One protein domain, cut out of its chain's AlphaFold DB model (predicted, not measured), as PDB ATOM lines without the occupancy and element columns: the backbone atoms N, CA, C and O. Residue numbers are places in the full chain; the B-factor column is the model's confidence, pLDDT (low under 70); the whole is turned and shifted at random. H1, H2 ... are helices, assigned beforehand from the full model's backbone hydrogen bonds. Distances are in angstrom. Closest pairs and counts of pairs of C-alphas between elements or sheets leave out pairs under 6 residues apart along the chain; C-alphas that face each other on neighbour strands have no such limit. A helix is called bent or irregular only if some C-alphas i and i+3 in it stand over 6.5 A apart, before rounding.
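This is residues 128 to 209 of the 209 residues of an uncharacterized protein of Elizabethkingia anophelis (UniProt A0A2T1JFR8). Two long helices, H1 and then H2, make an open V: they come near each other only by the tight turn that joins them, and their far arms spread apart and stand free. H1 has a kink along its length. The printed part has 82 residues with two named helices and no named strand, and its class is all helix. It is extended, with a radius of gyration of the C-alphas of 20.1 A, and flat, spanning 60 by 34 by 16 A.

H1 is residues 128 to 167, running 58.0 A from C-alpha 128 at (156.494, 41.267, 82.484) to C-alpha 167 at (130.189, 16.420, 37.157). It has a kink of 27 degrees near residue 155. It is neither bent nor irregular, but only just: C-alphas 153 and 156 are 6.1 A apart. H2 is residues 172 to 207, 53.0 A long, and ends with C-alpha 207 at (166.505, 10.650, 81.684).

H1 and H2 are close but not clearly touching, with 2 pairs of C-alphas within 8 A. Their closest C-alphas, those of Ile 162 and Leu 175, are 7.8 A apart. They run opposite ways at a steep tilt of 36 degrees, only just past shallow. Their centres are 19.1 A apart. Residues 128 to 161 of H1 stand free, as do residues 176 to 209, of which 176 to 207 belong to H2. In H2 every O i to N i+4 pair is within hydrogen-bond range; in H1, 34 of 36 are.

The two C-alphas farthest apart, those of Gly 169 and Ser 209, are 61.2 A from each other. The first and last printed C-alphas, of Leu 128 and Ser 209, are 28.8 A apart. The link from H1 to H2, 4 residues, is tight. The printed part has no cut and ends at residue 209, the chain's last residue. Its mean pLDDT is 87.8; residues 208 to 209 are under 70.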
ATOM      1  N   LEU A 128     156.185  42.527  83.163       88.56
ATOM      2  CA  LEU A 128     156.494  41.267  82.484       88.56
ATOM      3  C   LEU A 128     155.217  40.542  82.049       88.56
ATOM      4  O   LEU A 128     155.127  40.109  80.901       88.56
ATOM      5  N   ILE A 129     154.201  40.469  82.916       90.50
ATOM      6  CA  ILE A 129     152.903  39.863  82.575       90.50
ATOM      7  C   ILE A 129     152.262  40.593  81.389       90.50
ATOM      8  O   ILE A 129     151.814  39.945  80.443       90.50
ATOM      9  N   LEU A 130     152.254  41.930  81.394       92.69
ATOM     10  CA  LEU A 130     151.720  42.719  80.281       92.69
ATOM     11  C   LEU A 130     152.501  42.517  78.978       92.69
ATOM     12  O   LEU A 130     151.887  42.448  77.911       92.69
ATOM     13  N   ILE A 131     153.828  42.400  79.043       95.19
ATOM     14  CA  ILE A 131     154.672  42.132  77.871       95.19
ATOM     15  C   ILE A 131     154.337  40.755  77.288       95.19
ATOM     16  O   ILE A 131     154.089  40.644  76.087       95.19
ATOM     17  N   LEU A 132     154.261  39.718  78.128       95.31
ATOM     18  CA  LEU A 132     153.911  38.363  77.693       95.31
ATOM     19  C   LEU A 132     152.486  38.282  77.137       95.31
ATOM     20  O   LEU A 132     152.257  37.621  76.124       95.31
ATOM     21  N   PHE A 133     151.531  38.975  77.760       96.19
ATOM     22  CA  PHE A 133     150.156  39.044  77.271       96.19
ATOM     23  C   PHE A 133     150.073  39.748  75.913       96.19
ATOM     24  O   PHE A 133     149.435  39.254  74.987       96.19
ATOM     25  N   SER A 134     150.774  40.869  75.752       97.38
ATOM     26  CA  SER A 134     150.817  41.593  74.477       97.38
ATOM     27  C   SER A 134     151.447  40.740  73.372       97.38
ATOM     28  O   SER A 134     150.942  40.693  72.249       97.38
ATOM     29  N   LEU A 135     152.515  40.006  73.701       98.00
ATOM     30  CA  LEU A 135     153.163  39.074  72.785       98.00
ATOM     31  C   LEU A 135     152.222  37.932  72.374       98.00
ATOM     32  O   LEU A 135     152.151  37.601  71.193       98.00
ATOM     33  N   SER A 136     151.474  37.348  73.315       97.81
ATOM     34  CA  SER A 136     150.550  36.249  73.013       97.81
ATOM     35  C   SER A 136     149.423  36.690  72.073       97.81
ATOM     36  O   SER A 136     149.110  35.979  71.116       97.81
ATOM     37  N   VAL A 137     148.879  37.896  72.273       98.00
ATOM     38  CA  VAL A 137     147.870  38.491  71.384       98.00
ATOM     39  C   VAL A 137     148.440  38.709  69.981       98.00
ATOM     40  O   VAL A 137     147.796  38.346  68.997       98.00
ATOM     41  N   LEU A 138     149.661  39.240  69.866       97.81
ATOM     42  CA  LEU A 138     150.314  39.448  68.571       97.81
ATOM     43  C   LEU A 138     150.528  38.127  67.817       97.81
ATOM     44  O   LEU A 138     150.226  38.034  66.626       97.81
ATOM     45  N   LEU A 139     151.008  37.091  68.510       97.12
ATOM     46  CA  LEU A 139     151.208  35.763  67.928       97.12
ATOM     47  C   LEU A 139     149.888  35.134  67.470       97.12
ATOM     48  O   LEU A 139     149.832  34.529  66.397       97.12
ATOM     49  N   LEU A 140     148.813  35.311  68.243       96.19
ATOM     50  CA  LEU A 140     147.485  34.830  67.874       96.19
ATOM     51  C   LEU A 140     146.964  35.528  66.610       96.19
ATOM     52  O   LEU A 140     146.449  34.859  65.717       96.19
ATOM     53  N   LEU A 141     147.142  36.849  66.501       97.50
ATOM     54  CA  LEU A 141     146.755  37.617  65.314       97.50
ATOM     55  C   LEU A 141     147.541  37.182  64.074       97.50
ATOM     56  O   LEU A 141     146.945  36.925  63.027       97.50
ATOM     57  N   MET A 142     148.861  37.030  64.198       96.56
ATOM     58  CA  MET A 142     149.716  36.527  63.115       96.56
ATOM     59  C   MET A 142     149.284  35.130  62.657       96.56
ATOM     60  O   MET A 142     149.164  34.868  61.458       96.56
ATOM     61  N   SER A 143     148.989  34.245  63.613       95.00
ATOM     62  CA  SER A 143     148.473  32.905  63.340       95.00
ATOM     63  C   SER A 143     147.121  32.950  62.620       95.00
ATOM     64  O   SER A 143     146.937  32.261  61.616       95.00
ATOM     65  N   ALA A 144     146.196  33.806  63.062       96.12
ATOM     66  CA  ALA A 144     144.872  33.947  62.464       96.12
ATOM     67  C   ALA A 144     144.934  34.457  61.015       96.12
ATOM     68  O   ALA A 144     144.283  33.886  60.140       96.12
ATOM     69  N   ILE A 145     145.751  35.477  60.734       95.44
ATOM     70  CA  ILE A 145     145.938  36.001  59.372       95.44
ATOM     71  C   ILE A 145     146.504  34.909  58.460       95.44
ATOM     72  O   ILE A 145     145.978  34.664  57.372       95.44
ATOM     73  N   ASN A 146     147.541  34.203  58.917       93.62
ATOM     74  CA  ASN A 146     148.129  33.104  58.157       93.62
ATOM     75  C   ASN A 146     147.113  31.978  57.905       93.62
ATOM     76  O   ASN A 146     147.008  31.451  56.797       93.62
ATOM     77  N   PHE A 147     146.315  31.643  58.916       92.62
ATOM     78  CA  PHE A 147     145.261  30.645  58.803       92.62
ATOM     79  C   PHE A 147     144.201  31.043  57.770       92.62
ATOM     80  O   PHE A 147     143.838  30.217  56.932       92.62
ATOM     81  N   ILE A 148     143.740  32.298  57.773       93.50
ATOM     82  CA  ILE A 148     142.778  32.811  56.785       93.50
ATOM     83  C   ILE A 148     143.364  32.726  55.373       93.50
ATOM     84  O   ILE A 148     142.697  32.222  54.464       93.50
ATOM     85  N   ASN A 149     144.617  33.147  55.193       90.94
ATOM     86  CA  ASN A 149     145.294  33.110  53.897       90.94
ATOM     87  C   ASN A 149     145.420  31.670  53.370       90.94
ATOM     88  O   ASN A 149     145.053  31.390  52.226       90.94
ATOM     89  N   LEU A 150     145.842  30.728  54.220       87.94
ATOM     90  CA  LEU A 150     145.938  29.310  53.868       87.94
ATOM     91  C   LEU A 150     144.571  28.686  53.556       87.94
ATOM     92  O   LEU A 150     144.437  27.964  52.566       87.94
ATOM     93  N   LYS A 151     143.536  28.963  54.361       87.19
ATOM     94  CA  LYS A 151     142.180  28.448  54.110       87.19
ATOM     95  C   LYS A 151     141.587  29.006  52.822       87.19
ATOM     96  O   LYS A 151     140.944  28.253  52.092       87.19
ATOM     97  N   THR A 152     141.851  30.272  52.511       89.00
ATOM     98  CA  THR A 152     141.409  30.908  51.261       89.00
ATOM     99  C   THR A 152     142.094  30.274  50.049       89.00
ATOM    100  O   THR A 152     141.410  29.872  49.108       89.00
ATOM    101  N   ALA A 153     143.417  30.075  50.091       86.44
ATOM    102  CA  ALA A 153     144.152  29.395  49.020       86.44
ATOM    103  C   ALA A 153     143.654  27.950  48.794       86.44
ATOM    104  O   ALA A 153     143.437  27.527  47.658       86.44
ATOM    105  N   GLN A 154     143.391  27.205  49.874       85.69
ATOM    106  CA  GLN A 154     142.872  25.834  49.802       85.69
ATOM    107  C   GLN A 154     141.415  25.754  49.314       85.69
ATOM    108  O   GLN A 154     141.019  24.734  48.743       85.69
ATOM    109  N   ALA A 155     140.604  26.797  49.525       84.44
ATOM    110  CA  ALA A 155     139.191  26.803  49.141       84.44
ATOM    111  C   ALA A 155     139.002  26.649  47.625       84.44
ATOM    112  O   ALA A 155     138.143  25.880  47.194       84.44
ATOM    113  N   SER A 156     139.846  27.302  46.819       82.38
ATOM    114  CA  SER A 156     139.800  27.207  45.352       82.38
ATOM    115  C   SER A 156     140.072  25.781  44.854       82.38
ATOM    116  O   SER A 156     139.328  25.230  44.038       82.38
ATOM    117  N   GLN A 157     141.088  25.121  45.417       83.19
ATOM    118  CA  GLN A 157     141.453  23.755  45.039       83.19
ATOM    119  C   GLN A 157     140.365  22.742  45.432       83.19
ATOM    120  O   GLN A 157     140.010  21.871  44.636       83.19
ATOM    121  N   ARG A 158     139.757  22.916  46.614       81.56
ATOM    122  CA  ARG A 158     138.618  22.101  47.074       81.56
ATOM    123  C   ARG A 158     137.367  22.321  46.226       81.56
ATOM    124  O   ARG A 158     136.671  21.359  45.911       81.56
ATOM    125  N   ALA A 159     137.086  23.560  45.822       81.88
ATOM    126  CA  ALA A 159     135.964  23.864  44.939       81.88
ATOM    127  C   ALA A 159     136.108  23.155  43.582       81.88
ATOM    128  O   ALA A 159     135.140  22.572  43.092       81.88
ATOM    129  N   LYS A 160     137.326  23.121  43.021       80.94
ATOM    130  CA  LYS A 160     137.633  22.389  41.782       80.94
ATOM    131  C   LYS A 160     137.433  20.878  41.938       80.94
ATOM    132  O   LYS A 160     136.783  20.262  41.098       80.94
ATOM    133  N   GLU A 161     137.935  20.285  43.020       80.25
ATOM    134  CA  GLU A 161     137.777  18.851  43.304       80.25
ATOM    135  C   GLU A 161     136.300  18.451  43.460       80.25
ATOM    136  O   GLU A 161     135.844  17.472  42.864       80.25
ATOM    137  N   ILE A 162     135.526  19.245  44.206       82.12
ATOM    138  CA  ILE A 162     134.086  19.028  44.399       82.12
ATOM    139  C   ILE A 162     133.323  19.207  43.077       82.12
ATOM    140  O   ILE A 162     132.390  18.449  42.806       82.12
ATOM    141  N   GLY A 163     133.720  20.175  42.242       80.50
ATOM    142  CA  GLY A 163     133.141  20.411  40.917       80.50
ATOM    143  C   GLY A 163     133.323  19.225  39.968       80.50
ATOM    144  O   GLY A 163     132.347  18.766  39.377       80.50
ATOM    145  N   ILE A 164     134.537  18.667  39.894       83.56
ATOM    146  CA  ILE A 164     134.837  17.478  39.078       83.56
ATOM    147  C   ILE A 164     134.018  16.273  39.558       83.56
ATOM    148  O   ILE A 164     133.379  15.595  38.757       83.56
ATOM    149  N   ARG A 165     133.970  16.021  40.872       80.06
ATOM    150  CA  ARG A 165     133.229  14.871  41.419       80.06
ATOM    151  C   ARG A 165     131.718  14.974  41.208       80.06
ATOM    152  O   ARG A 165     131.081  13.963  40.918       80.06
ATOM    153  N   LYS A 166     131.141  16.176  41.314       79.06
ATOM    154  CA  LYS A 166     129.725  16.408  40.981       79.06
ATOM    155  C   LYS A 166     129.439  16.200  39.493       79.06
ATOM    156  O   LYS A 166     128.414  15.607  39.179       79.06
ATOM    157  N   ALA A 167     130.331  16.638  38.600       83.00
ATOM    158  CA  ALA A 167     130.189  16.420  37.157       83.00
ATOM    159  C   ALA A 167     130.227  14.925  36.782       83.00
ATOM    160  O   ALA A 167     129.538  14.508  35.860       83.00
ATOM    161  N   LEU A 168     130.966  14.113  37.545       80.88
ATOM    162  CA  LEU A 168     131.007  12.649  37.421       80.88
ATOM    163  C   LEU A 168     129.829  11.926  38.111       80.88
ATOM    164  O   LEU A 168     129.843  10.704  38.217       80.88
ATOM    165  N   GLY A 169     128.816  12.653  38.600       77.75
ATOM    166  CA  GLY A 169     127.591  12.067  39.165       77.75
ATOM    167  C   GLY A 169     127.644  11.725  40.658       77.75
ATOM    168  O   GLY A 169     126.759  11.035  41.158       77.75
ATOM    169  N   SER A 170     128.643  12.207  41.404       77.88
ATOM    170  CA  SER A 170     128.740  11.928  42.847       77.88
ATOM    171  C   SER A 170     127.600  12.592  43.634       77.88
ATOM    172  O   SER A 170     127.396  13.808  43.555       77.88
ATOM    173  N   GLY A 171     126.894  11.814  44.459       79.75
ATOM    174  CA  GLY A 171     125.836  12.320  45.335       79.75
ATOM    175  C   GLY A 171     126.365  13.262  46.429       79.75
ATOM    176  O   GLY A 171     127.434  13.036  47.000       79.75
ATOM    177  N   LYS A 172     125.598  14.311  46.778       78.06
ATOM    178  CA  LYS A 172     125.971  15.297  47.823       78.06
ATOM    179  C   LYS A 172     126.333  14.639  49.163       78.06
ATOM    180  O   LYS A 172     127.303  15.052  49.788       78.06
ATOM    181  N   LEU A 173     125.576  13.621  49.585       80.94
ATOM    182  CA  LEU A 173     125.801  12.918  50.854       80.94
ATOM    183  C   LEU A 173     127.128  12.148  50.873       80.94
ATOM    184  O   LEU A 173     127.848  12.210  51.865       80.94
ATOM    185  N   GLN A 174     127.496  11.492  49.770       81.06
ATOM    186  CA  GLN A 174     128.745  10.731  49.672       81.06
ATOM    187  C   GLN A 174     129.977  11.642  49.790       81.06
ATOM    188  O   GLN A 174     130.932  11.305  50.485       81.06
ATOM    189  N   LEU A 175     129.926  12.834  49.184       78.75
ATOM    190  CA  LEU A 175     130.992  13.837  49.286       78.75
ATOM    191  C   LEU A 175     131.139  14.402  50.703       78.75
ATOM    192  O   LEU A 175     132.259  14.581  51.175       78.75
ATOM    193  N   ILE A 176     130.018  14.669  51.377       82.44
ATOM    194  CA  ILE A 176     130.010  15.166  52.756       82.44
ATOM    195  C   ILE A 176     130.643  14.122  53.680       82.44
ATOM    196  O   ILE A 176     131.610  14.432  54.372       82.44
ATOM    197  N   VAL A 177     130.166  12.874  53.641       85.81
ATOM    198  CA  VAL A 177     130.690  11.795  54.496       85.81
ATOM    199  C   VAL A 177     132.181  11.563  54.242       85.81
ATOM    200  O   VAL A 177     132.961  11.538  55.189       85.81
ATOM    201  N   GLN A 178     132.613  11.478  52.979       83.00
ATOM    202  CA  GLN A 178     134.028  11.287  52.649       83.00
ATOM    203  C   GLN A 178     134.909  12.441  53.153       83.00
ATOM    204  O   GLN A 178     136.006  12.205  53.660       83.00
ATOM    205  N   PHE A 179     134.435  13.685  53.046       84.25
ATOM    206  CA  PHE A 179     135.165  14.853  53.533       84.25
ATOM    207  C   PHE A 179     135.308  14.839  55.058       84.25
ATOM    208  O   PHE A 179     136.415  15.022  55.565       84.25
ATOM    209  N   PHE A 180     134.224  14.605  55.801       87.31
ATOM    210  CA  PHE A 180     134.273  14.578  57.265       87.31
ATOM    211  C   PHE A 180     135.132  13.422  57.786       87.31
ATOM    212  O   PHE A 180     136.012  13.659  58.612       87.31
ATOM    213  N   THR A 181     134.960  12.209  57.251       89.88
ATOM    214  CA  THR A 181     135.756  11.039  57.652       89.88
ATOM    215  C   THR A 181     137.238  11.229  57.328       89.88
ATOM    216  O   THR A 181     138.089  10.948  58.170       89.88
ATOM    217  N   GLY A 182     137.566  11.773  56.151       87.62
ATOM    218  CA  GLY A 182     138.951  12.055  55.767       87.62
ATOM    219  C   GLY A 182     139.619  13.111  56.655       87.62
ATOM    220  O   GLY A 182     140.754  12.923  57.089       87.62
ATOM    221  N   ASN A 183     138.909  14.199  56.985       88.44
ATOM    222  CA  ASN A 183     139.437  15.214  57.901       88.44
ATOM    223  C   ASN A 183     139.594  14.665  59.324       88.44
ATOM    224  O   ASN A 183     140.586  14.981  59.976       88.44
ATOM    225  N   LEU A 184     138.648  13.864  59.818       91.81
ATOM    226  CA  LEU A 184     138.727  13.293  61.164       91.81
ATOM    227  C   LEU A 184     139.913  12.330  61.291       91.81
ATOM    228  O   LEU A 184     140.674  12.426  62.250       91.81
ATOM    229  N   TYR A 185     140.115  11.472  60.287       93.88
ATOM    230  CA  TYR A 185     141.265  10.572  60.221       93.88
ATOM    231  C   TYR A 185     142.592  11.343  60.238       93.88
ATOM    232  O   TYR A 185     143.467  11.050  61.050       93.88
ATOM    233  N   TYR A 186     142.714  12.385  59.407       91.75
ATOM    234  CA  TYR A 186     143.914  13.222  59.366       91.75
ATOM    235  C   TYR A 186     144.212  13.886  60.722       91.75
ATOM    236  O   TYR A 186     145.342  13.815  61.202       91.75
ATOM    237  N   HIS A 187     143.203  14.474  61.381       90.69
ATOM    238  CA  HIS A 187     143.384  15.072  62.711       90.69
ATOM    239  C   HIS A 187     143.800  14.036  63.759       90.69
ATOM    240  O   HIS A 187     144.656  14.332  64.590       90.69
ATOM    241  N   PHE A 188     143.239  12.825  63.708       93.62
ATOM    242  CA  PHE A 188     143.592  11.757  64.639       93.62
ATOM    243  C   PHE A 188     145.057  11.326  64.480       93.62
ATOM    244  O   PHE A 188     145.772  11.219  65.474       93.62
ATOM    245  N   CYS A 189     145.539  11.173  63.240       94.56
ATOM    246  CA  CYS A 189     146.945  10.870  62.957       94.56
ATOM    247  C   CYS A 189     147.896  11.983  63.426       94.56
ATOM    248  O   CYS A 189     148.944  11.701  64.011       94.56
ATOM    249  N   CYS A 190     147.543  13.252  63.199       93.88
ATOM    250  CA  CYS A 190     148.341  14.379  63.684       93.88
ATOM    251  C   CYS A 190     148.398  14.414  65.217       93.88
ATOM    252  O   CYS A 190     149.470  14.621  65.785       93.88
ATOM    253  N   LEU A 191     147.270  14.166  65.890       93.62
ATOM    254  CA  LEU A 191     147.202  14.129  67.349       93.62
ATOM    255  C   LEU A 191     148.038  12.980  67.926       93.62
ATOM    256  O   LEU A 191     148.800  13.195  68.867       93.62
ATOM    257  N   SER A 192     147.955  11.777  67.347       92.88
ATOM    258  CA  SER A 192     148.756  10.636  67.802       92.88
ATOM    259  C   SER A 192     150.256  10.873  67.617       92.88
ATOM    260  O   SER A 192     151.045  10.518  68.493       92.88
ATOM    261  N   ALA A 193     150.657  11.511  66.508       93.62
ATOM    262  CA  ALA A 193     152.048  11.889  66.268       93.62
ATOM    263  C   ALA A 193     152.536  12.910  67.306       93.62
ATOM    264  O   ALA A 193     153.586  12.710  67.912       93.62
ATOM    265  N   PHE A 194     151.736  13.947  67.577       94.56
ATOM    266  CA  PHE A 194     152.053  14.960  68.581       94.56
ATOM    267  C   PHE A 194     152.224  14.360  69.984       94.56
ATOM    268  O   PHE A 194     153.221  14.635  70.649       94.56
ATOM    269  N   ILE A 195     151.302  13.489  70.417       93.94
ATOM    270  CA  ILE A 195     151.378  12.809  71.722       93.94
ATOM    271  C   ILE A 195     152.638  11.939  71.818       93.94
ATOM    272  O   ILE A 195     153.304  11.938  72.853       93.94
ATOM    273  N   SER A 196     152.984  11.216  70.749       91.19
ATOM    274  CA  SER A 196     154.186  10.379  70.710       91.19
ATOM    275  C   SER A 196     155.459  11.214  70.880       91.19
ATOM    276  O   SER A 196     156.263  10.933  71.767       91.19
ATOM    277  N   THR A 197     155.601  12.295  70.104       91.12
ATOM    278  CA  THR A 197     156.750  13.207  70.202       91.12
ATOM    279  C   THR A 197     156.828  13.870  71.573       91.12
ATOM    280  O   THR A 197     157.899  13.908  72.173       91.12
ATOM    281  N   TYR A 198     155.696  14.337  72.105       92.94
ATOM    282  CA  TYR A 198     155.635  14.946  73.431       92.94
ATOM    283  C   TYR A 198     156.089  13.969  74.523       92.94
ATOM    284  O   TYR A 198     156.909  14.321  75.373       92.94
ATOM    285  N   ARG A 199     155.633  12.709  74.456       92.06
ATOM    286  CA  ARG A 199     156.052  11.658  75.389       92.06
ATOM    287  C   ARG A 199     157.550  11.378  75.289       92.06
ATOM    288  O   ARG A 199     158.209  11.307  76.319       92.06
ATOM    289  N   SER A 200     158.096  11.280  74.077       89.00
ATOM    290  CA  SER A 200     159.538  11.105  73.863       89.00
ATOM    291  C   SER A 200     160.360  12.268  74.426       89.00
ATOM    292  O   SER A 200     161.360  12.019  75.092       89.00
ATOM    293  N   CYS A 201     159.936  13.521  74.225       89.69
ATOM    294  CA  CYS A 201     160.617  14.689  74.790       89.69
ATOM    295  C   CYS A 201     160.634  14.663  76.323       89.69
ATOM    296  O   CYS A 201     161.676  14.922  76.919       89.69
ATOM    297  N   ILE A 202     159.513  14.302  76.959       89.62
ATOM    298  CA  ILE A 202     159.446  14.158  78.421       89.62
ATOM    299  C   ILE A 202     160.376  13.047  78.905       89.62
ATOM    300  O   ILE A 202     161.117  13.255  79.861       89.62
ATOM    301  N   THR A 203     160.374  11.882  78.252       88.25
ATOM    302  CA  THR A 203     161.271  10.782  78.630       88.25
ATOM    303  C   THR A 203     162.737  11.195  78.507       88.25
ATOM    304  O   THR A 203     163.510  10.925  79.418       88.25
ATOM    305  N   ILE A 204     163.123  11.895  77.437       86.31
ATOM    306  CA  ILE A 204     164.496  12.394  77.260       86.31
ATOM    307  C   ILE A 204     164.867  13.396  78.359       86.31
ATOM    308  O   ILE A 204     165.957  13.306  78.918       86.31
ATOM    309  N   PHE A 205     163.968  14.325  78.697       80.31
ATOM    310  CA  PHE A 205     164.206  15.326  79.740       80.31
ATOM    311  C   PHE A 205     164.357  14.691  81.132       80.31
ATOM    312  O   PHE A 205     165.265  15.054  81.875       80.31
ATOM    313  N   LEU A 206     163.520  13.700  81.456       74.19
ATOM    314  CA  LEU A 206     163.583  12.969  82.727       74.19
ATOM    315  C   LEU A 206     164.786  12.021  82.828       74.19
ATOM    316  O   LEU A 206     165.237  11.756  83.930       74.19
ATOM    317  N   VAL A 207     165.297  11.500  81.708       77.44
ATOM    318  CA  VAL A 207     166.505  10.650  81.684       77.44
ATOM    319  C   VAL A 207     167.797  11.484  81.690       77.44
ATOM    320  O   VAL A 207     168.852  10.969  82.045       77.44
ATOM    321  N   SER A 208     167.725  12.763  81.306       66.94
ATOM    322  CA  SER A 208     168.872  13.686  81.277       66.94
ATOM    323  C   SER A 208     169.012  14.551  82.543       66.94
ATOM    324  O   SER A 208     169.909  15.392  82.581       66.94
ATOM    325  N   SER A 209     168.130  14.377  83.535       56.56
ATOM    326  CA  SER A 209     168.158  15.050  84.850       56.56
ATOM    327  C   SER A 209     168.524  14.053  85.943       56.56
ATOM    328  O   SER A 209     169.235  14.459  86.886       56.56
TER     329      SER A 209